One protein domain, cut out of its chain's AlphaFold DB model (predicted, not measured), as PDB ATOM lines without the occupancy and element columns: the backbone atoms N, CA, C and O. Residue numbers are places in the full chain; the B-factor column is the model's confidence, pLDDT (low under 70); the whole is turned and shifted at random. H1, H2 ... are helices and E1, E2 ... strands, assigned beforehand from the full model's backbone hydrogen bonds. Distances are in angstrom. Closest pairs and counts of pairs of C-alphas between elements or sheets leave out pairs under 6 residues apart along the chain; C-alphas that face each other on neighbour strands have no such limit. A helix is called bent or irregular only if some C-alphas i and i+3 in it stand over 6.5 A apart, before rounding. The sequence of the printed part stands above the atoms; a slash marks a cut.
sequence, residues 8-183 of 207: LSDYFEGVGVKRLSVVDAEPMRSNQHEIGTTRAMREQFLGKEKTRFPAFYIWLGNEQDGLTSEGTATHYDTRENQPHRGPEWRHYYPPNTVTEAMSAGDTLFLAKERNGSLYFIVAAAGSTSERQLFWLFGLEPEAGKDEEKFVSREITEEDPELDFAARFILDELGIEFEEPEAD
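AT A GLANCE: This is residues 8 to 183 of the 207 residues of an uncharacterized protein of Aurantimonas sp. DSM 15092 (UniProt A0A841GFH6). One strongly twisted sheet of seven strands, curled like part of a barrel, wraps round the short helix H2, while H4 packs on the opposite face and H5 crosses H4 near one end of the sheet. The long E4 to E5 loop and the tail after H5 lie at opposite ends of the longest axis, and residues 151 to 160 stick out. The printed part has 176 residues, with elements in the order E1 H1 E2 H2 E3 E4 E5 H3 E6 E7 H4 H5. The mixed sheet runs E1 E6 E7 E3 E4 E5 E2, and the class is mixed, helices and strands. The whole is compact, with a radius of gyration of the C-alphas of 16.9 A, yet elongated, spanning 63 by 38 by 28 A.

IN THESE COORDINATES: E1, residues 12 to 19, begins at C-alpha 12 (32.658, 21.358, -16.974) and is 20.0 A long. H1 is residues 22 to 25, E2 34 to 36 and H2 39 to 46; H2 is only just irregular, with C-alphas 43 and 46 6.9 A apart. E3, residues 51 to 60, spans 26.4 A and bends by 60 degrees at residue 54. E4, residues 66 to 77, spans 31.8 A and bends by 68 degrees at residue 70. E5 is residues 89 to 92, H3 97 to 101, E6 107 to 113, E7 118 to 123 and H4 128 to 136. H5, residues 160 to 172, spans 18.7 A and ends at C-alpha 172 (42.208, 20.937, -26.792).

HOW THE PARTS SIT: Edge strand E1 is antiparallel to E6, with N 16 and O 110 2.9 A apart. E6 and E7 form a hairpin, with N 109 to O 121 at 2.8 A. E7 and E3 are parallel, with N 58 to O 120 at 2.9 A. E3, E4 and E5 form a meander, each strand the antiparallel neighbour of the one before, with N 55 to O 71 at 2.9 A and N 74 to O 92 at 2.9 A. E5 is antiparallel to edge strand E2, with N 35 to O 91 at 2.9 A. With H4 on one face and H2 on the other, the sheet makes three layers, helices on both faces. The sheet curls round H2; the closest C-alphas of H2 and E1 are those of Phe 45 and Gly 14, 5.8 A apart. H4 has a height over the sheet of 9.0 A. H3 lies over E3 at a height over the sheet of 7.8 A. H1 only grazes the sheet with residues 23 to 25, and H5 with 165 to 172. H5 touches H4 with residues 161 to 166 alone, closest at the C-alphas of Ala 165 and Ser 129, 5.9 A; they are only just about perpendicular, at 70.5 degrees. Every O i to N i+4 pair is within hydrogen-bond range in H3 and H4, against 3 of 4 in H2 and 6 of 9 in H5; H1 is too short for such a pair.

THE WHOLE: The C-alphas of His 84 and Asp 183, the two farthest apart, are 65.3 A apart. The printed part has no cut. The links E4 to E5 and H4 to H5 are long, with 11 and 23 residues. The mean pLDDT of the printed part is 78.7; residues 27 to 31, 63 to 64, 141 to 166 and 173 to 183 of the model are under 70.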
ATOM      1  N   LEU A   8      39.457  24.679 -14.380       76.31
ATOM      2  CA  LEU A   8      38.735  23.788 -15.295       76.31
ATOM      3  C   LEU A   8      37.268  23.612 -14.886       76.31
ATOM      4  O   LEU A   8      36.400  23.501 -15.745       76.31
ATOM      5  N   SER A   9      36.950  23.663 -13.594       77.56
ATOM      6  CA  SER A   9      35.591  23.449 -13.077       77.56
ATOM      7  C   SER A   9      34.560  24.464 -13.588       77.56
ATOM      8  O   SER A   9      33.363  24.176 -13.567       77.56
ATOM      9  N   ASP A  10      34.996  25.620 -14.094       78.81
ATOM     10  CA  ASP A  10      34.109  26.602 -14.723       78.81
ATOM     11  C   ASP A  10      33.575  26.103 -16.089       78.81
ATOM     12  O   ASP A  10      32.426  26.391 -16.448       78.81
ATOM     13  N   TYR A  11      34.336  25.265 -16.804       82.88
ATOM     14  CA  TYR A  11      34.020  24.761 -18.153       82.88
ATOM     15  C   TYR A  11      33.229  23.443 -18.162       82.88
ATOM     16  O   TYR A  11      32.525  23.134 -19.129       82.88
ATOM     17  N   PHE A  12      33.287  22.677 -17.071       87.44
ATOM     18  CA  PHE A  12      32.658  21.358 -16.974       87.44
ATOM     19  C   PHE A  12      31.372  21.381 -16.127       87.44
ATOM     20  O   PHE A  12      31.255  22.096 -15.134       87.44
ATOM     21  N   GLU A  13      30.379  20.575 -16.512       90.19
ATOM     22  CA  GLU A  13      29.193  20.280 -15.693       90.19
ATOM     23  C   GLU A  13      29.547  19.419 -14.478       90.19
ATOM     24  O   GLU A  13      28.920  19.521 -13.425       90.19
ATOM     25  N   GLY A  14      30.546  18.552 -14.635       88.81
ATOM     26  CA  GLY A  14      31.035  17.676 -13.586       88.81
ATOM     27  C   GLY A  14      32.207  16.825 -14.056       88.81
ATOM     28  O   GLY A  14      32.424  16.643 -15.255       88.81
ATOM     29  N   VAL A  15      32.949  16.297 -13.087       92.62
ATOM     30  CA  VAL A  15      34.087  15.401 -13.300       92.62
ATOM     31  C   VAL A  15      34.001  14.225 -12.332       92.62
ATOM     32  O   VAL A  15      33.686  14.388 -11.154       92.62
ATOM     33  N   GLY A  16      34.239  13.019 -12.841       91.69
ATOM     34  CA  GLY A  16      34.456  11.820 -12.039       91.69
ATOM     35  C   GLY A  16      35.909  11.389 -12.147       91.69
ATOM     36  O   GLY A  16      36.451  11.354 -13.248       91.69
ATOM     37  N   VAL A  17      36.526  11.044 -11.019       92.31
ATOM     38  CA  VAL A  17      37.930  10.624 -10.978       92.31
ATOM     39  C   VAL A  17      38.033   9.180 -10.521       92.31
ATOM     40  O   VAL A  17      37.313   8.751  -9.617       92.31
ATOM     41  N   LYS A  18      38.910   8.415 -11.171       89.50
ATOM     42  CA  LYS A  18      39.156   7.015 -10.843       89.50
ATOM     43  C   LYS A  18      40.613   6.641 -11.098       89.50
ATOM     44  O   LYS A  18      41.133   6.867 -12.184       89.50
ATOM     45  N   ARG A  19      41.219   5.959 -10.127       91.31
ATOM     46  CA  ARG A  19      42.455   5.192 -10.323       91.31
ATOM     47  C   ARG A  19      42.144   3.958 -11.179       91.31
ATOM     48  O   ARG A  19      41.322   3.128 -10.775       91.31
ATOM     49  N   LEU A  20      42.749   3.852 -12.359       88.94
ATOM     50  CA  LEU A  20      42.523   2.738 -13.276       88.94
ATOM     51  C   LEU A  20      43.063   1.446 -12.665       88.94
ATOM     52  O   LEU A  20      44.217   1.358 -12.253       88.94
ATOM     53  N   SER A  21      42.218   0.426 -12.597       85.56
ATOM     54  CA  SER A  21      42.651  -0.919 -12.234       85.56
ATOM     55  C   SER A  21      43.134  -1.680 -13.471       85.56
ATOM     56  O   SER A  21      42.894  -1.266 -14.603       85.56
ATOM     57  N   VAL A  22      43.747  -2.849 -13.267       82.62
ATOM     58  CA  VAL A  22      44.155  -3.750 -14.363       82.62
ATOM     59  C   VAL A  22      42.997  -4.044 -15.318       82.62
ATOM     60  O   VAL A  22      43.190  -4.087 -16.526       82.62
ATOM     61  N   VAL A  23      41.773  -4.200 -14.800       75.00
ATOM     62  CA  VAL A  23      40.606  -4.490 -15.646       75.00
ATOM     63  C   VAL A  23      40.114  -3.284 -16.442       75.00
ATOM     64  O   VAL A  23      39.399  -3.481 -17.416       75.00
ATOM     65  N   ASP A  24      40.472  -2.068 -16.023       76.31
ATOM     66  CA  ASP A  24      40.126  -0.840 -16.735       76.31
ATOM     67  C   ASP A  24      41.175  -0.490 -17.805       76.31
ATOM     68  O   ASP A  24      40.813   0.073 -18.827       76.31
ATOM     69  N   ALA A  25      42.455  -0.810 -17.575       72.94
ATOM     70  CA  ALA A  25      43.565  -0.418 -18.452       72.94
ATOM     71  C   ALA A  25      44.036  -1.514 -19.426       72.94
ATOM     72  O   ALA A  25      44.603  -1.205 -20.467       72.94
ATOM     73  N   GLU A  26      43.802  -2.797 -19.126       71.62
ATOM     74  CA  GLU A  26      44.247  -3.919 -19.967       71.62
ATOM     75  C   GLU A  26      43.051  -4.638 -20.632       71.62
ATOM     76  O   GLU A  26      42.623  -5.708 -20.173       71.62
ATOM     77  N   PRO A  27      42.510  -4.116 -21.754       59.16
ATOM     78  CA  PRO A  27      41.305  -4.658 -22.397       59.16
ATOM     79  C   PRO A  27      41.477  -6.085 -22.943       59.16
ATOM     80  O   PRO A  27      40.493  -6.790 -23.157       59.16
ATOM     81  N   MET A  28      42.715  -6.567 -23.125       57.22
ATOM     82  CA  MET A  28      42.981  -7.962 -23.513       57.22
ATOM     83  C   MET A  28      42.702  -8.973 -22.385       57.22
ATOM     84  O   MET A  28      42.601 -10.169 -22.664       57.22
ATOM     85  N   ARG A  29      42.582  -8.536 -21.121       50.88
ATOM     86  CA  ARG A  29      42.406  -9.429 -19.958       50.88
ATOM     87  C   ARG A  29      41.018  -9.385 -19.317       50.88
ATOM     88  O   ARG A  29      40.702 -10.284 -18.539       50.88
ATOM     89  N   SER A  30      40.178  -8.397 -19.620       47.00
ATOM     90  CA  SER A  30      38.839  -8.270 -19.030       47.00
ATOM     91  C   SER A  30      37.899  -7.455 -19.926       47.00
ATOM     92  O   SER A  30      38.353  -6.698 -20.771       47.00
ATOM     93  N   ASN A  31      36.589  -7.675 -19.756       54.25
ATOM     94  CA  ASN A  31      35.475  -7.201 -20.588       54.25
ATOM     95  C   ASN A  31      35.714  -5.837 -21.259       54.25
ATOM     96  O   ASN A  31      35.910  -4.825 -20.593       54.25
ATOM     97  N   GLN A  32      35.678  -5.879 -22.591       70.06
ATOM     98  CA  GLN A  32      36.199  -4.887 -23.526       70.06
ATOM     99  C   GLN A  32      35.736  -3.460 -23.219       70.06
ATOM    100  O   GLN A  32      34.543  -3.176 -23.287       70.06
ATOM    101  N   HIS A  33      36.709  -2.564 -23.019       82.31
ATOM    102  CA  HIS A  33      36.550  -1.130 -23.275       82.31
ATOM    103  C   HIS A  33      35.487  -0.418 -22.420       82.31
ATOM    104  O   HIS A  33      34.803   0.493 -22.886       82.31
ATOM    105  N   GLU A  34      35.330  -0.832 -21.158       87.81
ATOM    106  CA  GLU A  34      34.321  -0.287 -20.250       87.81
ATOM    107  C   GLU A  34      34.874   0.055 -18.869       87.81
ATOM    108  O   GLU A  34      35.670  -0.679 -18.293       87.81
ATOM    109  N   ILE A  35      34.361   1.142 -18.292       88.38
ATOM    110  CA  ILE A  35      34.577   1.525 -16.891       88.38
ATOM    111  C   ILE A  35      33.235   1.642 -16.168       88.38
ATOM    112  O   ILE A  35      32.231   2.100 -16.717       88.38
ATOM    113  N   GLY A  36      33.208   1.226 -14.904       87.38
ATOM    114  CA  GLY A  36      32.050   1.427 -14.035       87.38
ATOM    115  C   GLY A  36      31.891   2.895 -13.638       87.38
ATOM    116  O   GLY A  36      32.868   3.564 -13.313       87.38
ATOM    117  N   THR A  37      30.652   3.381 -13.610       88.50
ATOM    118  CA  THR A  37      30.316   4.755 -13.189       88.50
ATOM    119  C   THR A  37      29.557   4.763 -11.867       88.50
ATOM    120  O   THR A  37      28.779   3.848 -11.585       88.50
ATOM    121  N   THR A  38      29.707   5.825 -11.078       89.06
ATOM    122  CA  THR A  38      29.016   5.947  -9.788       89.06
ATOM    123  C   THR A  38      27.596   6.503  -9.931       89.06
ATOM    124  O   THR A  38      27.221   7.117 -10.932       89.06
ATOM    125  N   ARG A  39      26.788   6.331  -8.875       86.75
ATOM    126  CA  ARG A  39      25.466   6.967  -8.769       86.75
ATOM    127  C   ARG A  39      25.547   8.494  -8.863       86.75
ATOM    128  O   ARG A  39      24.675   9.079  -9.496       86.75
ATOM    129  N   ALA A  40      26.571   9.104  -8.262       86.50
ATOM    130  CA  ALA A  40      26.758  10.552  -8.275       86.50
ATOM    131  C   ALA A  40      26.987  11.068  -9.701       86.50
ATOM    132  O   ALA A  40      26.254  11.946 -10.139       86.50
ATOM    133  N   MET A  41      27.896  10.449 -10.464       89.62
ATOM    134  CA  MET A  41      28.159  10.836 -11.860       89.62
ATOM    135  C   MET A  41      26.890  10.767 -12.720       89.62
ATOM    136  O   MET A  41      26.576  11.696 -13.463       89.62
ATOM    137  N   ARG A  42      26.118   9.684 -12.564       90.81
ATOM    138  CA  ARG A  42      24.843   9.479 -13.261       90.81
ATOM    139  C   ARG A  42      23.803  10.552 -12.925       90.81
ATOM    140  O   ARG A  42      23.081  11.014 -13.800       90.81
ATOM    141  N   GLU A  43      23.678  10.904 -11.649       88.88
ATOM    142  CA  GLU A  43      22.685  11.880 -11.187       88.88
ATOM    143  C   GLU A  43      23.092  13.328 -11.463       88.88
ATOM    144  O   GLU A  43      22.207  14.166 -11.611       88.88
ATOM    145  N   GLN A  44      24.392  13.614 -11.544       88.31
ATOM    146  CA  GLN A  44      24.907  14.974 -11.675       88.31
ATOM    147  C   GLN A  44      25.130  15.399 -13.127       88.31
ATOM    148  O   GLN A  44      24.732  16.506 -13.471       88.31
ATOM    149  N   PHE A  45      25.740  14.559 -13.976       92.06
ATOM    150  CA  PHE A  45      26.160  15.015 -15.312       92.06
ATOM    151  C   PHE A  45      26.023  13.987 -16.449       92.06
ATOM    152  O   PHE A  45      25.791  14.385 -17.590       92.06
ATOM    153  N   LEU A  46      26.087  12.673 -16.188       91.31
ATOM    154  CA  LEU A  46      25.979  11.659 -17.256       91.31
ATOM    155  C   LEU A  46      24.537  11.314 -17.665       91.31
ATOM    156  O   LEU A  46      24.322  10.812 -18.766       91.31
ATOM    157  N   GLY A  47      23.554  11.583 -16.804       91.81
ATOM    158  CA  GLY A  47      22.149  11.260 -17.060       91.81
ATOM    159  C   GLY A  47      21.794   9.792 -16.799       91.81
ATOM    160  O   GLY A  47      22.646   8.958 -16.516       91.81
ATOM    161  N   LYS A  48      20.493   9.477 -16.846       91.06
ATOM    162  CA  LYS A  48      19.926   8.148 -16.517       91.06
ATOM    163  C   LYS A  48      19.404   7.395 -17.742       91.06
ATOM    164  O   LYS A  48      18.642   6.448 -17.590       91.06
ATOM    165  N   GLU A  49      19.788   7.830 -18.932       92.31
ATOM    166  CA  GLU A  49      19.415   7.207 -20.199       92.31
ATOM    167  C   GLU A  49      20.672   6.773 -20.941       92.31
ATOM    168  O   GLU A  49      21.755   7.337 -20.745       92.31
ATOM    169  N   LYS A  50      20.527   5.779 -21.821       95.56
ATOM    170  CA  LYS A  50      21.609   5.395 -22.721       95.56
ATOM    171  C   LYS A  50      21.976   6.584 -23.606       95.56
ATOM    172  O   LYS A  50      21.214   6.960 -24.492       95.56
ATOM    173  N   THR A  51      23.168   7.130 -23.395       96.56
ATOM    174  CA  THR A  51      23.621   8.351 -24.064       96.56
ATOM    175  C   THR A  51      24.967   8.118 -24.726       96.56
ATOM    176  O   THR A  51      25.889   7.585 -24.106       96.56
ATOM    177  N   ARG A  52      25.082   8.515 -25.997       97.38
ATOM    178  CA  ARG A  52      26.348   8.550 -26.733       97.38
ATOM    179  C   ARG A  52      26.821   9.994 -26.814       97.38
ATOM    180  O   ARG A  52      26.083  10.848 -27.295       97.38
ATOM    181  N   PHE A  53      28.045  10.233 -26.376       96.38
ATOM    182  CA  PHE A  53      28.676  11.544 -26.340       96.38
ATOM    183  C   PHE A  53      29.774  11.618 -27.407       96.38
ATOM    184  O   PHE A  53      30.479  10.618 -27.602       96.38
ATOM    185  N   PRO A  54      29.960  12.772 -28.073       96.25
ATOM    186  CA  PRO A  54      31.262  13.138 -28.624       96.25
ATOM    187  C   PRO A  54      32.304  13.081 -27.506       96.25
ATOM    188  O   PRO A  54      31.999  13.464 -26.372       96.25
ATOM    189  N   ALA A  55      33.491  12.554 -27.793       95.19
ATOM    190  CA  ALA A  55      34.523  12.383 -26.783       95.19
ATOM    191  C   ALA A  55      35.902  12.821 -27.280       95.19
ATOM    192  O   ALA A  55      36.317  12.423 -28.368       95.19
ATOM    193  N   PHE A  56      36.601  13.573 -26.437       94.31
ATOM    194  CA  PHE A  56      38.007  13.931 -26.573       94.31
ATOM    195  C   PHE A  56      38.807  13.089 -25.587       94.31
ATOM    196  O   PHE A  56      38.544  13.089 -24.383       94.31
ATOM    197  N   TYR A  57      39.748  12.321 -26.106       94.31
ATOM    198  CA  TYR A  57      40.628  11.464 -25.335       94.31
ATOM    199  C   TYR A  57      41.974  12.149 -25.226       94.31
ATOM    200  O   TYR A  57      42.535  12.546 -26.242       94.31
ATOM    201  N   ILE A  58      42.485  12.253 -24.005       93.44
ATOM    202  CA  ILE A  58      43.768  12.876 -23.712       93.44
ATOM    203  C   ILE A  58      44.541  11.934 -22.797       93.44
ATOM    204  O   ILE A  58      44.017  11.496 -21.776       93.44
ATOM    205  N   TRP A  59      45.782  11.625 -23.145       92.62
ATOM    206  CA  TRP A  59      46.730  10.983 -22.242       92.62
ATOM    207  C   TRP A  59      47.888  11.936 -21.986       92.62
ATOM    208  O   TRP A  59      48.430  12.496 -22.935       92.62
ATOM    209  N   LEU A  60      48.261  12.105 -20.721       89.88
ATOM    210  CA  LEU A  60      49.385  12.923 -20.283       89.88
ATOM    211  C   LEU A  60      50.412  12.038 -19.575       89.88
ATOM    212  O   LEU A  60      50.143  11.468 -18.510       89.88
ATOM    213  N   GLY A  61      51.593  11.946 -20.176       81.62
ATOM    214  CA  GLY A  61      52.736  11.226 -19.640       81.62
ATOM    215  C   GLY A  61      53.562  12.056 -18.656       81.62
ATOM    216  O   GLY A  61      53.141  13.099 -18.148       81.62
ATOM    217  N   ASN A  62      54.780  11.577 -18.398       71.06
ATOM    218  CA  ASN A  62      55.814  12.352 -17.713       71.06
ATOM    219  C   ASN A  62      56.550  13.256 -18.721       71.06
ATOM    220  O   ASN A  62      56.576  12.951 -19.907       71.06
ATOM    221  N   GLU A  63      57.170  14.340 -18.243       66.12
ATOM    222  CA  GLU A  63      58.090  15.178 -19.041       66.12
ATOM    223  C   GLU A  63      57.487  15.782 -20.332       66.12
ATOM    224  O   GLU A  63      58.147  15.822 -21.365       66.12
ATOM    225  N   GLN A  64      56.254  16.305 -20.264       63.75
ATOM    226  CA  GLN A  64      55.565  16.981 -21.385       63.75
ATOM    227  C   GLN A  64      55.247  16.082 -22.596       63.75
ATOM    228  O   GLN A  64      55.176  16.561 -23.726       63.75
ATOM    229  N   ASP A  65      55.012  14.787 -22.373       72.06
ATOM    230  CA  ASP A  65      54.450  13.894 -23.391       72.06
ATOM    231  C   ASP A  65      52.913  13.867 -23.314       72.06
ATOM    232  O   ASP A  65      52.330  13.823 -22.224       72.06
ATOM    233  N   GLY A  66      52.255  13.904 -24.472       84.38
ATOM    234  CA  GLY A  66      50.808  14.033 -24.586       84.38
ATOM    235  C   GLY A  66      50.272  13.398 -25.864       84.38
ATOM    236  O   GLY A  66      50.808  13.609 -26.950       84.38
ATOM    237  N   LEU A  67      49.194  12.627 -25.741       89.69
ATOM    238  CA  LEU A  67      48.477  12.039 -26.872       89.69
ATOM    239  C   LEU A  67      47.029  12.503 -26.850       89.69
ATOM    240  O   LEU A  67      46.398  12.491 -25.792       89.69
ATOM    241  N   THR A  68      46.486  12.824 -28.021       91.50
ATOM    242  CA  THR A  68      45.067  13.141 -28.187       91.50
ATOM    243  C   THR A  68      44.410  12.250 -29.233       91.50
ATOM    244  O   THR A  68      45.051  11.711 -30.140       91.50
ATOM    245  N   SER A  69      43.108  12.031 -29.071       92.25
ATOM    246  CA  SER A  69      42.261  11.373 -30.063       92.25
ATOM    247  C   SER A  69      40.825  11.846 -29.904       92.25
ATOM    248  O   SER A  69      40.311  11.943 -28.795       92.25
ATOM    249  N   GLU A  70      40.126  12.031 -31.014       93.69
ATOM    250  CA  GLU A  70      38.680  12.243 -31.003       93.69
ATOM    251  C   GLU A  70      37.933  10.919 -31.176       93.69
ATOM    252  O   GLU A  70      38.440   9.949 -31.747       93.69
ATOM    253  N   GLY A  71      36.699  10.865 -30.689       94.25
ATOM    254  CA  GLY A  71      35.851   9.699 -30.848       94.25
ATOM    255  C   GLY A  71      34.487   9.869 -30.201       94.25
ATOM    256  O   GLY A  71      33.887  10.941 -30.192       94.25
ATOM    257  N   THR A  72      33.959   8.766 -29.676       96.00
ATOM    258  CA  THR A  72      32.680   8.778 -28.966       96.00
ATOM    259  C   THR A  72      32.726   7.862 -27.773       96.00
ATOM    260  O   THR A  72      33.249   6.761 -27.900       96.00
ATOM    261  N   ALA A  73      32.042   8.223 -26.698       94.94
ATOM    262  CA  ALA A  73      31.881   7.361 -25.540       94.94
ATOM    263  C   ALA A  73      30.397   7.158 -25.216       94.94
ATOM    264  O   ALA A  73      29.564   8.016 -25.506       94.94
ATOM    265  N   THR A  74      30.024   5.995 -24.680       96.38
ATOM    266  CA  THR A  74      28.611   5.645 -24.444       96.38
ATOM    267  C   THR A  74      28.366   5.287 -22.988       96.38
ATOM    268  O   THR A  74      28.938   4.330 -22.478       96.38
ATOM    269  N   HIS A  75      27.475   6.017 -22.324       96.12
ATOM    270  CA  HIS A  75      27.000   5.699 -20.981       96.12
ATOM    271  C   HIS A  75      25.684   4.928 -21.049       96.12
ATOM    272  O   HIS A  75      24.772   5.350 -21.760       96.12
ATOM    273  N   TYR A  76      25.573   3.800 -20.345       95.12
ATOM    274  CA  TYR A  76      24.372   2.967 -20.393       95.12
ATOM    275  C   TYR A  76      24.257   2.003 -19.206       95.12
ATOM    276  O   TYR A  76      25.246   1.693 -18.536       95.12
ATOM    277  N   ASP A  77      23.042   1.508 -18.963       94.44
ATOM    278  CA  ASP A  77      22.792   0.393 -18.052       94.44
ATOM    279  C   ASP A  77      22.935  -0.935 -18.806       94.44
ATOM    280  O   ASP A  77      22.118  -1.287 -19.658       94.44
ATOM    281  N   THR A  78      23.963  -1.710 -18.466       90.50
ATOM    282  CA  THR A  78      24.207  -3.043 -19.047       90.50
ATOM    283  C   THR A  78      23.085  -4.044 -18.756       90.50
ATOM    284  O   THR A  78      22.993  -5.094 -19.399       90.50
ATOM    285  N   ARG A  79      22.216  -3.736 -17.787       91.75
ATOM    286  CA  ARG A  79      21.128  -4.591 -17.307       91.75
ATOM    287  C   ARG A  79      19.744  -4.000 -17.563       91.75
ATOM    288  O   ARG A  79      18.779  -4.532 -17.024       91.75
ATOM    289  N   GLU A  80      19.618  -2.996 -18.432       88.12
ATOM    290  CA  GLU A  80      18.336  -2.348 -18.767       88.12
ATOM    291  C   GLU A  80      17.231  -3.362 -19.131       88.12
ATOM    292  O   GLU A  80      16.083  -3.237 -18.712       88.12
ATOM    293  N   ASN A  81      17.598  -4.440 -19.831       89.06
ATOM    294  CA  ASN A  81      16.680  -5.506 -20.248       89.06
ATOM    295  C   ASN A  81      16.612  -6.704 -19.274       89.06
ATOM    296  O   ASN A  81      16.105  -7.768 -19.627       89.06
ATOM    297  N   GLN A  82      17.142  -6.575 -18.053       91.75
ATOM    298  CA  GLN A  82      17.200  -7.636 -17.039       91.75
ATOM    299  C   GLN A  82      16.444  -7.209 -15.766       91.75
ATOM    300  O   GLN A  82      17.072  -6.939 -14.744       91.75
ATOM    301  N   PRO A  83      15.094  -7.215 -15.761       85.94
ATOM    302  CA  PRO A  83      14.282  -6.640 -14.675       85.94
ATOM    303  C   PRO A  83      14.465  -7.318 -13.305       85.94
ATOM    304  O   PRO A  83      14.073  -6.774 -12.280       85.94
ATOM    305  N   HIS A  84      15.062  -8.514 -13.274       91.75
ATOM    306  CA  HIS A  84      15.369  -9.262 -12.054       91.75
ATOM    307  C   HIS A  84      16.708  -8.862 -11.410       91.75
ATOM    308  O   HIS A  84      17.047  -9.368 -10.339       91.75
ATOM    309  N   ARG A  85      17.495  -7.985 -12.047       90.62
ATOM    310  CA  ARG A  85      18.782  -7.508 -11.532       90.62
ATOM    311  C   ARG A  85      18.754  -5.997 -11.384       90.62
ATOM    312  O   ARG A  85      18.222  -5.289 -12.225       90.62
ATOM    313  N   GLY A  86      19.383  -5.509 -10.317       88.38
ATOM    314  CA  GLY A  86      19.626  -4.077 -10.166       88.38
ATOM    315  C   GLY A  86      20.538  -3.549 -11.284       88.38
ATOM    316  O   GLY A  86      21.377  -4.319 -11.773       88.38
ATOM    317  N   PRO A  87      20.398  -2.262 -11.646       89.69
ATOM    318  CA  PRO A  87      21.105  -1.643 -12.761       89.69
ATOM    319  C   PRO A  87      22.624  -1.710 -12.578       89.69
ATOM    320  O   PRO A  87      23.135  -1.583 -11.461       89.69
ATOM    321  N   GLU A  88      23.351  -1.880 -13.676       90.81
ATOM    322  CA  GLU A  88      24.814  -1.864 -13.713       90.81
ATOM    323  C   GLU A  88      25.270  -0.895 -14.800       90.81
ATOM    324  O   GLU A  88      25.363  -1.227 -15.984       90.81
ATOM    325  N   TRP A  89      25.542   0.328 -14.351       90.88
ATOM    326  CA  TRP A  89      25.917   1.440 -15.206       90.88
ATOM    327  C   TRP A  89      27.390   1.378 -15.574       90.88
ATOM    328  O   TRP A  89      28.264   1.330 -14.699       90.88
ATOM    329  N   ARG A  90      27.651   1.420 -16.877       91.25
ATOM    330  CA  ARG A  90      28.994   1.434 -17.439       91.25
ATOM    331  C   ARG A  90      29.146   2.549 -18.453       91.25
ATOM    332  O   ARG A  90      28.174   3.117 -18.961       91.25
ATOM    333  N   HIS A  91      30.396   2.882 -18.702       91.62
ATOM    334  CA  HIS A  91      30.802   3.822 -19.717       91.62
ATOM    335  C   HIS A  91      31.762   3.120 -20.668       91.62
ATOM    336  O   HIS A  91      32.845   2.706 -20.260       91.62
ATOM    337  N   TYR A  92      31.318   2.943 -21.905       93.19
ATOM    338  CA  TYR A  92      32.080   2.324 -22.977       93.19
ATOM    339  C   TYR A  92      32.907   3.371 -23.728       93.19
ATOM    340  O   TYR A  92      32.368   4.419 -24.100       93.19
ATOM    341  N   TYR A  93      34.172   3.059 -24.005       91.69
ATOM    342  CA  TYR A  93      35.106   3.881 -24.776       91.69
ATOM    343  C   TYR A  93      35.812   3.038 -25.861       91.69
ATOM    344  O   TYR A  93      36.494   2.077 -25.535       91.69
ATOM    345  N   PRO A  94      35.692   3.355 -27.160       90.25
ATOM    346  CA  PRO A  94      36.385   2.621 -28.220       90.25
ATOM    347  C   PRO A  94      37.917   2.624 -28.061       90.25
ATOM    348  O   PRO A  94      38.452   3.585 -27.508       90.25
ATOM    349  N   PRO A  95      38.623   1.609 -28.599       90.12
ATOM    350  CA  PRO A  95      40.078   1.642 -28.707       90.12
ATOM    351  C   PRO A  95      40.546   2.825 -29.563       90.12
ATOM    352  O   PRO A  95      39.981   3.110 -30.620       90.12
ATOM    353  N   ASN A  96      41.595   3.485 -29.092       91.25
ATOM    354  CA  ASN A  96      42.346   4.555 -29.737       91.25
ATOM    355  C   ASN A  96      43.739   4.670 -29.089       91.25
ATOM    356  O   ASN A  96      44.009   4.027 -28.071       91.25
ATOM    357  N   THR A  97      44.587   5.540 -29.635       91.44
ATOM    358  CA  THR A  97      45.966   5.774 -29.173       91.44
ATOM    359  C   THR A  97      46.071   6.101 -27.679       91.44
ATOM    360  O   THR A  97      46.977   5.614 -27.012       91.44
ATOM    361  N   VAL A  98      45.125   6.863 -27.123       91.81
ATOM    362  CA  VAL A  98      45.079   7.224 -25.694       91.81
ATOM    363  C   VAL A  98      44.707   6.028 -24.819       91.81
ATOM    364  O   VAL A  98      45.365   5.751 -23.820       91.81
ATOM    365  N   THR A  99      43.675   5.276 -25.200       90.69
ATOM    366  CA  THR A  99      43.240   4.080 -24.457       90.69
ATOM    367  C   THR A  99      44.228   2.918 -24.572       90.69
ATOM    368  O   THR A  99      44.168   1.989 -23.774       90.69
ATOM    369  N   GLU A 100      45.124   2.956 -25.560       89.75
ATOM    370  CA  GLU A 100      46.244   2.022 -25.702       89.75
ATOM    371  C   GLU A 100      47.463   2.446 -24.868       89.75
ATOM    372  O   GLU A 100      48.247   1.589 -24.466       89.75
ATOM    373  N   ALA A 101      47.614   3.746 -24.586       89.69
ATOM    374  CA  ALA A 101      48.698   4.288 -23.768       89.69
ATOM    375  C   ALA A 101      48.421   4.213 -22.255       89.69
ATOM    376  O   ALA A 101      49.361   4.163 -21.459       89.69
ATOM    377  N   MET A 102      47.150   4.195 -21.839       90.06
ATOM    378  CA  MET A 102      46.789   4.142 -20.419       90.06
ATOM    379  C   MET A 102      47.206   2.828 -19.751       90.06
ATOM    380  O   MET A 102      47.085   1.745 -20.320       90.06
ATOM    381  N   SER A 103      47.648   2.922 -18.501       90.38
ATOM    382  CA  SER A 103      48.116   1.791 -17.702       90.38
ATOM    383  C   SER A 103      47.376   1.677 -16.372       90.38
ATOM    384  O   SER A 103      46.784   2.624 -15.855       90.38
ATOM    385  N   ALA A 104      47.395   0.476 -15.788       90.12
ATOM    386  CA  ALA A 104      46.874   0.278 -14.442       90.12
ATOM    387  C   ALA A 104      47.676   1.136 -13.451       90.12
ATOM    388  O   ALA A 104      48.904   1.120 -13.467       90.12
ATOM    389  N   GLY A 105      46.979   1.854 -12.576       90.31
ATOM    390  CA  GLY A 105      47.572   2.848 -11.685       90.31
ATOM    391  C   GLY A 105      47.459   4.283 -12.200       90.31
ATOM    392  O   GLY A 105      47.504   5.200 -11.383       90.31
ATOM    393  N   ASP A 106      47.223   4.513 -13.490       92.25
ATOM    394  CA  ASP A 106      46.975   5.867 -13.991       92.25
ATOM    395  C   ASP A 106      45.666   6.432 -13.423       92.25
ATOM    396  O   ASP A 106      44.770   5.694 -12.991       92.25
ATOM    397  N   THR A 107      45.541   7.756 -13.423       93.38
ATOM    398  CA  THR A 107      44.312   8.431 -12.994       93.38
ATOM    399  C   THR A 107      43.519   8.894 -14.200       93.38
ATOM    400  O   THR A 107      44.000   9.685 -15.005       93.38
ATOM    401  N   LEU A 108      42.273   8.429 -14.284       93.62
ATOM    402  CA  LEU A 108      41.281   8.894 -15.240       93.62
ATOM    403  C   LEU A 108      40.418   9.995 -14.617       93.62
ATOM    404  O   LEU A 108      39.774   9.778 -13.590       93.62
ATOM    405  N   PHE A 109      40.331  11.123 -15.309       93.19
ATOM    406  CA  PHE A 109      39.365  12.192 -15.114       93.19
ATOM    407  C   PHE A 109      38.354  12.128 -16.265       93.19
ATOM    408  O   PHE A 109      38.672  12.446 -17.410       93.19
ATOM    409  N   LEU A 110      37.130  11.689 -15.967       94.00
ATOM    410  CA  LEU A 110      36.015  11.705 -16.909       94.00
ATOM    411  C   LEU A 110      35.172  12.954 -16.651       94.00
ATOM    412  O   LEU A 110      34.381  12.979 -15.703       94.00
ATOM    413  N   ALA A 111      35.350  13.980 -17.475       92.19
ATOM    414  CA  ALA A 111      34.698  15.273 -17.319       92.19
ATOM    415  C   ALA A 111      33.688  15.522 -18.442       92.19
ATOM    416  O   ALA A 111      33.957  15.225 -19.602       92.19
ATOM    417  N   LYS A 112      32.513  16.061 -18.113       92.69
ATOM    418  CA  LYS A 112      31.513  16.451 -19.113       92.69
ATOM    419  C   LYS A 112      31.485  17.952 -19.257       92.69
ATOM    420  O   LYS A 112      31.206  18.655 -18.291       92.69
ATOM    421  N   GLU A 113      31.798  18.431 -20.447       89.38
ATOM    422  CA  GLU A 113      31.788  19.850 -20.763       89.38
ATOM    423  C   GLU A 113      30.343  20.365 -20.832       89.38
ATOM    424  O   GLU A 113      29.417  19.618 -21.161       89.38
ATOM    425  N   ARG A 114      30.135  21.657 -20.565       87.38
ATOM    426  CA  ARG A 114      28.810  22.302 -20.652       87.38
ATOM    427  C   ARG A 114      28.190  22.271 -22.052       87.38
ATOM    428  O   ARG A 114      26.978  22.430 -22.174       87.38
ATOM    429  N   ASN A 115      28.988  22.070 -23.102       87.75
ATOM    430  CA  ASN A 115      28.488  21.900 -24.469       87.75
ATOM    431  C   ASN A 115      27.976  20.468 -24.762       87.75
ATOM    432  O   ASN A 115      27.396  20.232 -25.821       87.75
ATOM    433  N   GLY A 116      28.165  19.523 -23.831       88.69
ATOM    434  CA  GLY A 116      27.730  18.131 -23.946       88.69
ATOM    435  C   GLY A 116      28.811  17.129 -24.367       88.69
ATOM    436  O   GLY A 116      28.524  15.931 -24.366       88.69
ATOM    437  N   SER A 117      30.028  17.567 -24.692       92.94
ATOM    438  CA  SER A 117      31.160  16.684 -25.006       92.94
ATOM    439  C   SER A 117      31.753  16.052 -23.744       92.94
ATOM    440  O   SER A 117      31.692  16.623 -22.652       92.94
ATOM    441  N   LEU A 118      32.335  14.858 -23.878       94.25
ATOM    442  CA  LEU A 118      33.067  14.192 -22.801       94.25
ATOM    443  C   LEU A 118      34.574  14.281 -23.010       94.25
ATOM    444  O   LEU A 118      35.078  13.978 -24.081       94.25
ATOM    445  N   TYR A 119      35.289  14.605 -21.946       93.44
ATOM    446  CA  TYR A 119      36.738  14.568 -21.883       93.44
ATOM    447  C   TYR A 119      37.152  13.347 -21.070       93.44
ATOM    448  O   TYR A 119      36.787  13.204 -19.900       93.44
ATOM    449  N   PHE A 120      37.878  12.447 -21.721       94.69
ATOM    450  CA  PHE A 120      38.471  11.249 -21.146       94.69
ATOM    451  C   PHE A 120      39.968  11.516 -20.981       94.69
ATOM    452  O   PHE A 120      40.749  11.287 -21.902       94.69
ATOM    453  N   ILE A 121      40.350  12.064 -19.826       93.50
ATOM    454  CA  ILE A 121      41.716  12.535 -19.570       93.50
ATOM    455  C   ILE A 121      42.415  11.543 -18.648       93.50
ATOM    456  O   ILE A 121      41.985  11.340 -17.516       93.50
ATOM    457  N   VAL A 122      43.496  10.934 -19.110       93.50
ATOM    458  CA  VAL A 122      44.322  10.007 -18.338       93.50
ATOM    459  C   VAL A 122      45.659  10.666 -18.041       93.50
ATOM    460  O   VAL A 122      46.293  11.199 -18.943       93.50
ATOM    461  N   ALA A 123      46.105  10.607 -16.791       91.75
ATOM    462  CA  ALA A 123      47.448  11.024 -16.408       91.75
ATOM    463  C   ALA A 123      48.203   9.882 -15.734       91.75
ATOM    464  O   ALA A 123      47.641   9.172 -14.891       91.75
ATOM    465  N   ALA A 124      49.482   9.747 -16.087       90.69
ATOM    466  CA  ALA A 124      50.363   8.742 -15.510       90.69
ATOM    467  C   ALA A 124      50.433   8.862 -13.977       90.69
ATOM    468  O   ALA A 124      50.504   9.968 -13.431       90.69
ATOM    469  N   ALA A 125      50.418   7.731 -13.272       89.56
ATOM    470  CA  ALA A 125      50.454   7.698 -11.805       89.56
ATOM    471  C   ALA A 125      51.692   8.408 -11.222       89.56
ATOM    472  O   ALA A 125      52.817   8.177 -11.666       89.56
ATOM    473  N   GLY A 126      51.504   9.261 -10.214       83.75
ATOM    474  CA  GLY A 126      52.574  10.012  -9.549       83.75
ATOM    475  C   GLY A 126      53.178  11.140 -10.396       83.75
ATOM    476  O   GLY A 126      54.067  11.865  -9.926       83.75
ATOM    477  N   SER A 127      52.699  11.321 -11.630       84.12
ATOM    478  CA  SER A 127      53.199  12.352 -12.534       84.12
ATOM    479  C   SER A 127      52.911  13.760 -12.010       84.12
ATOM    480  O   SER A 127      52.077  13.998 -11.125       84.12
ATOM    481  N   THR A 128      53.636  14.732 -12.554       80.88
ATOM    482  CA  THR A 128      53.331  16.145 -12.325       80.88
ATOM    483  C   THR A 128      51.972  16.500 -12.939       80.88
ATOM    484  O   THR A 128      51.149  17.106 -12.253       80.88
ATOM    485  N   SER A 129      51.672  16.014 -14.148       83.56
ATOM    486  CA  SER A 129      50.387  16.227 -14.830       83.56
ATOM    487  C   SER A 129      49.191  15.727 -14.016       83.56
ATOM    488  O   SER A 129      48.174  16.411 -13.928       83.56
ATOM    489  N   GLU A 130      49.309  14.578 -13.343       87.88
ATOM    490  CA  GLU A 130      48.263  14.078 -12.445       87.88
ATOM    491  C   GLU A 130      47.972  15.072 -11.313       87.88
ATOM    492  O   GLU A 130      46.822  15.453 -11.082       87.88
ATOM    493  N   ARG A 131      49.016  15.511 -10.601       84.44
ATOM    494  CA  ARG A 131      48.884  16.457  -9.480       84.44
ATOM    495  C   ARG A 131      48.289  17.788  -9.933       84.44
ATOM    496  O   ARG A 131      47.457  18.361  -9.227       84.44
ATOM    497  N   GLN A 132      48.675  18.246 -11.117       80.19
ATOM    498  CA  GLN A 132      48.147  19.462 -11.724       80.19
ATOM    499  C   GLN A 132      46.678  19.326 -12.090       80.19
ATOM    500  O   GLN A 132      45.904  20.218 -11.773       80.19
ATOM    501  N   LEU A 133      46.266  18.203 -12.675       86.06
ATOM    502  CA  LEU A 133      44.862  17.934 -12.974       86.06
ATOM    503  C   LEU A 133      43.991  17.956 -11.717       86.06
ATOM    504  O   LEU A 133      42.944  18.606 -11.712       86.06
ATOM    505  N   PHE A 134      44.439  17.326 -10.626       87.25
ATOM    506  CA  PHE A 134      43.746  17.437  -9.339       87.25
ATOM    507  C   PHE A 134      43.584  18.903  -8.918       87.25
ATOM    508  O   PHE A 134      42.478  19.332  -8.592       87.25
ATOM    509  N   TRP A 135      44.650  19.701  -8.991       83.38
ATOM    510  CA  TRP A 135      44.597  21.120  -8.641       83.38
ATOM    511  C   TRP A 135      43.692  21.942  -9.582       83.38
ATOM    512  O   TRP A 135      42.884  22.749  -9.115       83.38
ATOM    513  N   LEU A 136      43.760  21.707 -10.894       82.06
ATOM    514  CA  LEU A 136      43.000  22.419 -11.928       82.06
ATOM    515  C   LEU A 136      41.502  22.131 -11.864       82.06
ATOM    516  O   LEU A 136      40.706  23.037 -12.103       82.06
ATOM    517  N   PHE A 137      41.110  20.915 -11.481       83.25
ATOM    518  CA  PHE A 137      39.720  20.576 -11.165       83.25
ATOM    519  C   PHE A 137      39.316  20.962  -9.730       83.25
ATOM    520  O   PHE A 137      38.159  20.813  -9.339       83.25
ATOM    521  N   GLY A 138      40.251  21.471  -8.919       83.12
ATOM    522  CA  GLY A 138      39.995  21.840  -7.526       83.12
ATOM    523  C   GLY A 138      39.730  20.639  -6.614       83.12
ATOM    524  O   GLY A 138      39.135  20.796  -5.550       83.12
ATOM    525  N   LEU A 139      40.174  19.452  -7.015       82.94
ATOM    526  CA  LEU A 139      40.003  18.190  -6.313       82.94
ATOM    527  C   LEU A 139      41.189  17.924  -5.379       82.94
ATOM    528  O   LEU A 139      42.288  18.448  -5.559       82.94
ATOM    529  N   GLU A 140      40.968  17.086  -4.375       77.06
ATOM    530  CA  GLU A 140      42.041  16.511  -3.565       77.06
ATOM    531  C   GLU A 140      42.210  15.052  -3.992       77.06
ATOM    532  O   GLU A 140      41.200  14.352  -4.120       77.06
ATOM    533  N   PRO A 141      43.437  14.571  -4.258       68.12
ATOM    534  CA  PRO A 141      43.619  13.166  -4.572       68.12
ATOM    535  C   PRO A 141      43.217  12.342  -3.351       68.12
ATOM    536  O   PRO A 141      43.616  12.639  -2.221       68.12
ATOM    537  N   GLU A 142      42.389  11.320  -3.568       61.03
ATOM    538  CA  GLU A 142      41.984  10.422  -2.494       61.03
ATOM    539  C   GLU A 142      43.242   9.762  -1.920       61.03
ATOM    540  O   GLU A 142      43.917   8.988  -2.599       61.03
ATOM    541  N   ALA A 143      43.572  10.096  -0.669       47.62
ATOM    542  CA  ALA A 143      44.681   9.511   0.071       47.62
ATOM    543  C   ALA A 143      44.373   8.034   0.378       47.62
ATOM    544  O   ALA A 143      43.939   7.666   1.472       47.62
ATOM    545  N   GLY A 144      44.550   7.179  -0.626       42.53
ATOM    546  CA  GLY A 144      44.606   5.738  -0.468       42.53
ATOM    547  C   GLY A 144      45.848   5.379   0.339       42.53
ATOM    548  O   GLY A 144      46.938   5.872   0.073       42.53
ATOM    549  N   LYS A 145      45.656   4.558   1.370       39.44
ATOM    550  CA  LYS A 145      46.706   4.007   2.234       39.44
ATOM    551  C   LYS A 145      47.886   3.523   1.376       39.44
ATOM    552  O   LYS A 145      47.659   2.668   0.531       39.44
ATOM    553  N   ASP A 146      49.077   4.060   1.642       42.47
ATOM    554  CA  ASP A 146      50.401   3.691   1.097       42.47
ATOM    555  C   ASP A 146      51.112   4.662   0.139       42.47
ATOM    556  O   ASP A 146      52.149   4.283  -0.392       42.47
ATOM    557  N   GLU A 147      50.714   5.936   0.016       42.38
ATOM    558  CA  GLU A 147      51.619   6.942  -0.577       42.38
ATOM    559  C   GLU A 147      51.763   8.202   0.287       42.38
ATOM    560  O   GLU A 147      50.810   8.784   0.809       42.38
ATOM    561  N   GLU A 148      53.023   8.533   0.549       34.72
ATOM    562  CA  GLU A 148      53.482   9.411   1.609       34.72
ATOM    563  C   GLU A 148      53.138  10.887   1.359       34.72
ATOM    564  O   GLU A 148      53.386  11.434   0.292       34.72
ATOM    565  N   LYS A 149      52.625  11.530   2.417       31.17
ATOM    566  CA  LYS A 149      52.700  12.966   2.745       31.17
ATOM    567  C   LYS A 149      52.686  13.938   1.556       31.17
ATOM    568  O   LYS A 149      53.718  14.266   0.979       31.17
ATOM    569  N   PHE A 150      51.526  14.555   1.352       32.53
ATOM    570  CA  PHE A 150      51.393  15.825   0.644       32.53
ATOM    571  C   PHE A 150      52.466  16.827   1.088       32.53
ATOM    572  O   PHE A 150      52.473  17.286   2.233       32.53
ATOM    573  N   VAL A 151      53.350  17.201   0.167       30.84
ATOM    574  CA  VAL A 151      54.135  18.425   0.297       30.84
ATOM    575  C   VAL A 151      53.219  19.554  -0.155       30.84
ATOM    576  O   VAL A 151      53.072  19.815  -1.345       30.84
ATOM    577  N   SER A 152      52.550  20.202   0.799       30.42
ATOM    578  CA  SER A 152      51.884  21.474   0.544       30.42
ATOM    579  C   SER A 152      52.961  22.516   0.235       30.42
ATOM    580  O   SER A 152      53.681  22.941   1.140       30.42
ATOM    581  N   ARG A 153      53.102  22.900  -1.034       31.75
ATOM    582  CA  ARG A 153      53.851  24.094  -1.433       31.75
ATOM    583  C   ARG A 153      52.855  25.191  -1.777       31.75
ATOM    584  O   ARG A 153      51.854  24.935  -2.439       31.75
ATOM    585  N   GLU A 154      53.129  26.394  -1.290       32.66
ATOM    586  CA  GLU A 154      52.492  27.608  -1.783       32.66
ATOM    587  C   GLU A 154      52.941  27.762  -3.241       32.66
ATOM    588  O   GLU A 154      54.137  27.856  -3.523       32.66
ATOM    589  N   ILE A 155      51.999  27.615  -4.168       42.41
ATOM    590  CA  ILE A 155      52.246  27.779  -5.598       42.41
ATOM    591  C   ILE A 155      52.129  29.275  -5.868       42.41
ATOM    592  O   ILE A 155      51.067  29.861  -5.661       42.41
ATOM    593  N   THR A 156      53.236  29.883  -6.275       39.12
ATOM    594  CA  THR A 156      53.287  31.256  -6.778       39.12
ATOM    595  C   THR A 156      52.888  31.284  -8.252       39.12
ATOM    596  O   THR A 156      52.985  30.269  -8.936       39.12
ATOM    597  N   GLU A 157      52.472  32.449  -8.749       45.50
ATOM    598  CA  GLU A 157      51.997  32.721 -10.123       45.50
ATOM    599  C   GLU A 157      53.012  32.378 -11.247       45.50
ATOM    600  O   GLU A 157      52.706  32.533 -12.423       45.50
ATOM    601  N   GLU A 158      54.195  31.861 -10.900       44.84
ATOM    602  CA  GLU A 158      55.331  31.558 -11.780       44.84
ATOM    603  C   GLU A 158      55.715  30.062 -11.748       44.84
ATOM    604  O   GLU A 158      56.897  29.725 -11.697       44.84
ATOM    605  N   ASP A 159      54.747  29.138 -11.701       52.69
ATOM    606  CA  ASP A 159      55.026  27.696 -11.831       52.69
ATOM    607  C   ASP A 159      54.848  27.241 -13.298       52.69
ATOM    608  O   ASP A 159      53.735  26.878 -13.697       52.69
ATOM    609  N   PRO A 160      55.914  27.258 -14.128       51.22
ATOM    610  CA  PRO A 160      55.836  26.917 -15.550       51.22
ATOM    611  C   PRO A 160      55.428  25.463 -15.806       51.22
ATOM    612  O   PRO A 160      55.039  25.124 -16.921       51.22
ATOM    613  N   GLU A 161      55.499  24.580 -14.804       47.47
ATOM    614  CA  GLU A 161      55.013  23.214 -14.970       47.47
ATOM    615  C   GLU A 161      53.484  23.182 -14.936       47.47
ATOM    616  O   GLU A 161      52.885  22.464 -15.738       47.47
ATOM    617  N   LEU A 162      52.847  23.943 -14.034       56.53
ATOM    618  CA  LEU A 162      51.382  23.998 -13.857       56.53
ATOM    619  C   LEU A 162      50.665  24.528 -15.104       56.53
ATOM    620  O   LEU A 162      49.521  24.174 -15.401       56.53
ATOM    621  N   ASP A 163      51.408  25.323 -15.855       63.94
ATOM    622  CA  ASP A 163      51.051  25.922 -17.121       63.94
ATOM    623  C   ASP A 163      50.836  24.881 -18.234       63.94
ATOM    624  O   ASP A 163      49.899  25.005 -19.017       63.94
ATOM    625  N   PHE A 164      51.625  23.799 -18.288       67.62
ATOM    626  CA  PHE A 164      51.558  22.843 -19.402       67.62
ATOM    627  C   PHE A 164      50.245  22.051 -19.441       67.62
ATOM    628  O   PHE A 164      49.567  22.064 -20.464       67.62
ATOM    629  N   ALA A 165      49.853  21.378 -18.351       68.31
ATOM    630  CA  ALA A 165      48.627  20.571 -18.351       68.31
ATOM    631  C   ALA A 165      47.376  21.440 -18.548       68.31
ATOM    632  O   ALA A 165      46.448  21.043 -19.250       68.31
ATOM    633  N   ALA A 166      47.365  22.639 -17.955       69.88
ATOM    634  CA  ALA A 166      46.292  23.605 -18.143       69.88
ATOM    635  C   ALA A 166      46.212  24.066 -19.600       69.88
ATOM    636  O   ALA A 166      45.150  23.945 -20.200       69.88
ATOM    637  N   ARG A 167      47.323  24.540 -20.180       73.50
ATOM    638  CA  ARG A 167      47.381  24.989 -21.576       73.50
ATOM    639  C   ARG A 167      47.019  23.878 -22.541       73.50
ATOM    640  O   ARG A 167      46.211  24.120 -23.417       73.50
ATOM    641  N   PHE A 168      47.550  22.673 -22.352       76.06
ATOM    642  CA  PHE A 168      47.255  21.540 -23.225       76.06
ATOM    643  C   PHE A 168      45.754  21.236 -23.243       76.06
ATOM    644  O   PHE A 168      45.152  21.108 -24.299       76.06
ATOM    645  N   ILE A 169      45.115  21.177 -22.071       71.62
ATOM    646  CA  ILE A 169      43.675  20.899 -21.987       71.62
ATOM    647  C   ILE A 169      42.847  22.075 -22.510       71.62
ATOM    648  O   ILE A 169      41.816  21.846 -23.131       71.62
ATOM    649  N   LEU A 170      43.262  23.316 -22.255       74.56
ATOM    650  CA  LEU A 170      42.578  24.509 -22.761       74.56
ATOM    651  C   LEU A 170      42.695  24.636 -24.287       74.56
ATOM    652  O   LEU A 170      41.706  24.976 -24.927       74.56
ATOM    653  N   ASP A 171      43.851  24.305 -24.861       79.12
ATOM    654  CA  ASP A 171      44.078  24.265 -26.309       79.12
ATOM    655  C   ASP A 171      43.197  23.192 -26.962       79.12
ATOM    656  O   ASP A 171      42.478  23.471 -27.919       79.12
ATOM    657  N   GLU A 172      43.123  22.002 -26.357       74.56
ATOM    658  CA  GLU A 172      42.208  20.937 -26.792       74.56
ATOM    659  C   GLU A 172      40.722  21.310 -26.610       74.56
ATOM    660  O   GLU A 172      39.877  20.900 -27.404       74.56
ATOM    661  N   LEU A 173      40.380  22.137 -25.613       67.19
ATOM    662  CA  LEU A 173      39.046  22.742 -25.470       67.19
ATOM    663  C   LEU A 173      38.775  23.844 -26.516       67.19
ATOM    664  O   LEU A 173      37.659  24.369 -26.572       67.19
ATOM    665  N   GLY A 174      39.768  24.226 -27.328       62.53
ATOM    666  CA  GLY A 174      39.686  25.343 -28.269       62.53
ATOM    667  C   GLY A 174      39.559  26.706 -27.581       62.53
ATOM    668  O   GLY A 174      38.982  27.636 -28.147       62.53
ATOM    669  N   ILE A 175      40.031  26.819 -26.338       63.69
ATOM    670  CA  ILE A 175      39.993  28.049 -25.549       63.69
ATOM    671  C   ILE A 175      41.302  28.798 -25.778       63.69
ATOM    672  O   ILE A 175      42.353  28.397 -25.282       63.69
ATOM    673  N   GLU A 176      41.227  29.921 -26.497       54.72
ATOM    674  CA  GLU A 176      42.362  30.833 -26.652       54.72
ATOM    675  C   GLU A 176      42.776  31.382 -25.279       54.72
ATOM    676  O   GLU A 176      42.060  32.164 -24.645       54.72
ATOM    677  N   PHE A 177      43.938  30.944 -24.803       57.25
ATOM    678  CA  PHE A 177      44.554  31.443 -23.583       57.25
ATOM    679  C   PHE A 177      45.571  32.530 -23.944       57.25
ATOM    680  O   PHE A 177      46.601  32.248 -24.551       57.25
ATOM    681  N   GLU A 178      45.290  33.784 -23.578       49.59
ATOM    682  CA  GLU A 178      46.268  34.868 -23.706       49.59
ATOM    683  C   GLU A 178      47.429  34.631 -22.731       49.59
ATOM    684  O   GLU A 178      47.250  34.734 -21.506       49.59
ATOM    685  N   GLU A 179      48.610  34.321 -23.280       51.91
ATOM    686  CA  GLU A 179      49.852  34.201 -22.517       51.91
ATOM    687  C   GLU A 179      50.136  35.522 -21.786       51.91
ATOM    688  O   GLU A 179      50.382  36.542 -22.434       51.91
ATOM    689  N   PRO A 180      50.161  35.531 -20.440       50.28
ATOM    690  CA  PRO A 180      50.433  36.749 -19.676       50.28
ATOM    691  C   PRO A 180      51.866  37.280 -19.869       50.28
ATOM    692  O   PRO A 180      52.178  38.378 -19.418       50.28
ATOM    693  N   GLU A 181      52.746  36.527 -20.541       51.62
ATOM    694  CA  GLU A 181      54.165  36.850 -20.713       51.62
ATOM    695  C   GLU A 181      54.590  37.166 -22.154       51.62
ATOM    696  O   GLU A 181      55.784  37.358 -22.387       51.62
ATOM    697  N   ALA A 182      53.664  37.283 -23.114       49.72
ATOM    698  CA  ALA A 182      54.019  37.655 -24.491       49.72
ATOM    699  C   ALA A 182      54.845  38.965 -24.540       49.72
ATOM    700  O   ALA A 182      55.841  39.058 -25.260       49.72
ATOM    701  N   ASP A 183      54.527  39.917 -23.657       50.97
ATOM    702  CA  ASP A 183      55.228  41.200 -23.523       50.97
ATOM    703  C   ASP A 183      56.621  41.085 -22.860       50.97
ATOM    704  O   ASP A 183      57.462  41.983 -22.992       50.97
TER     705      ASP A 183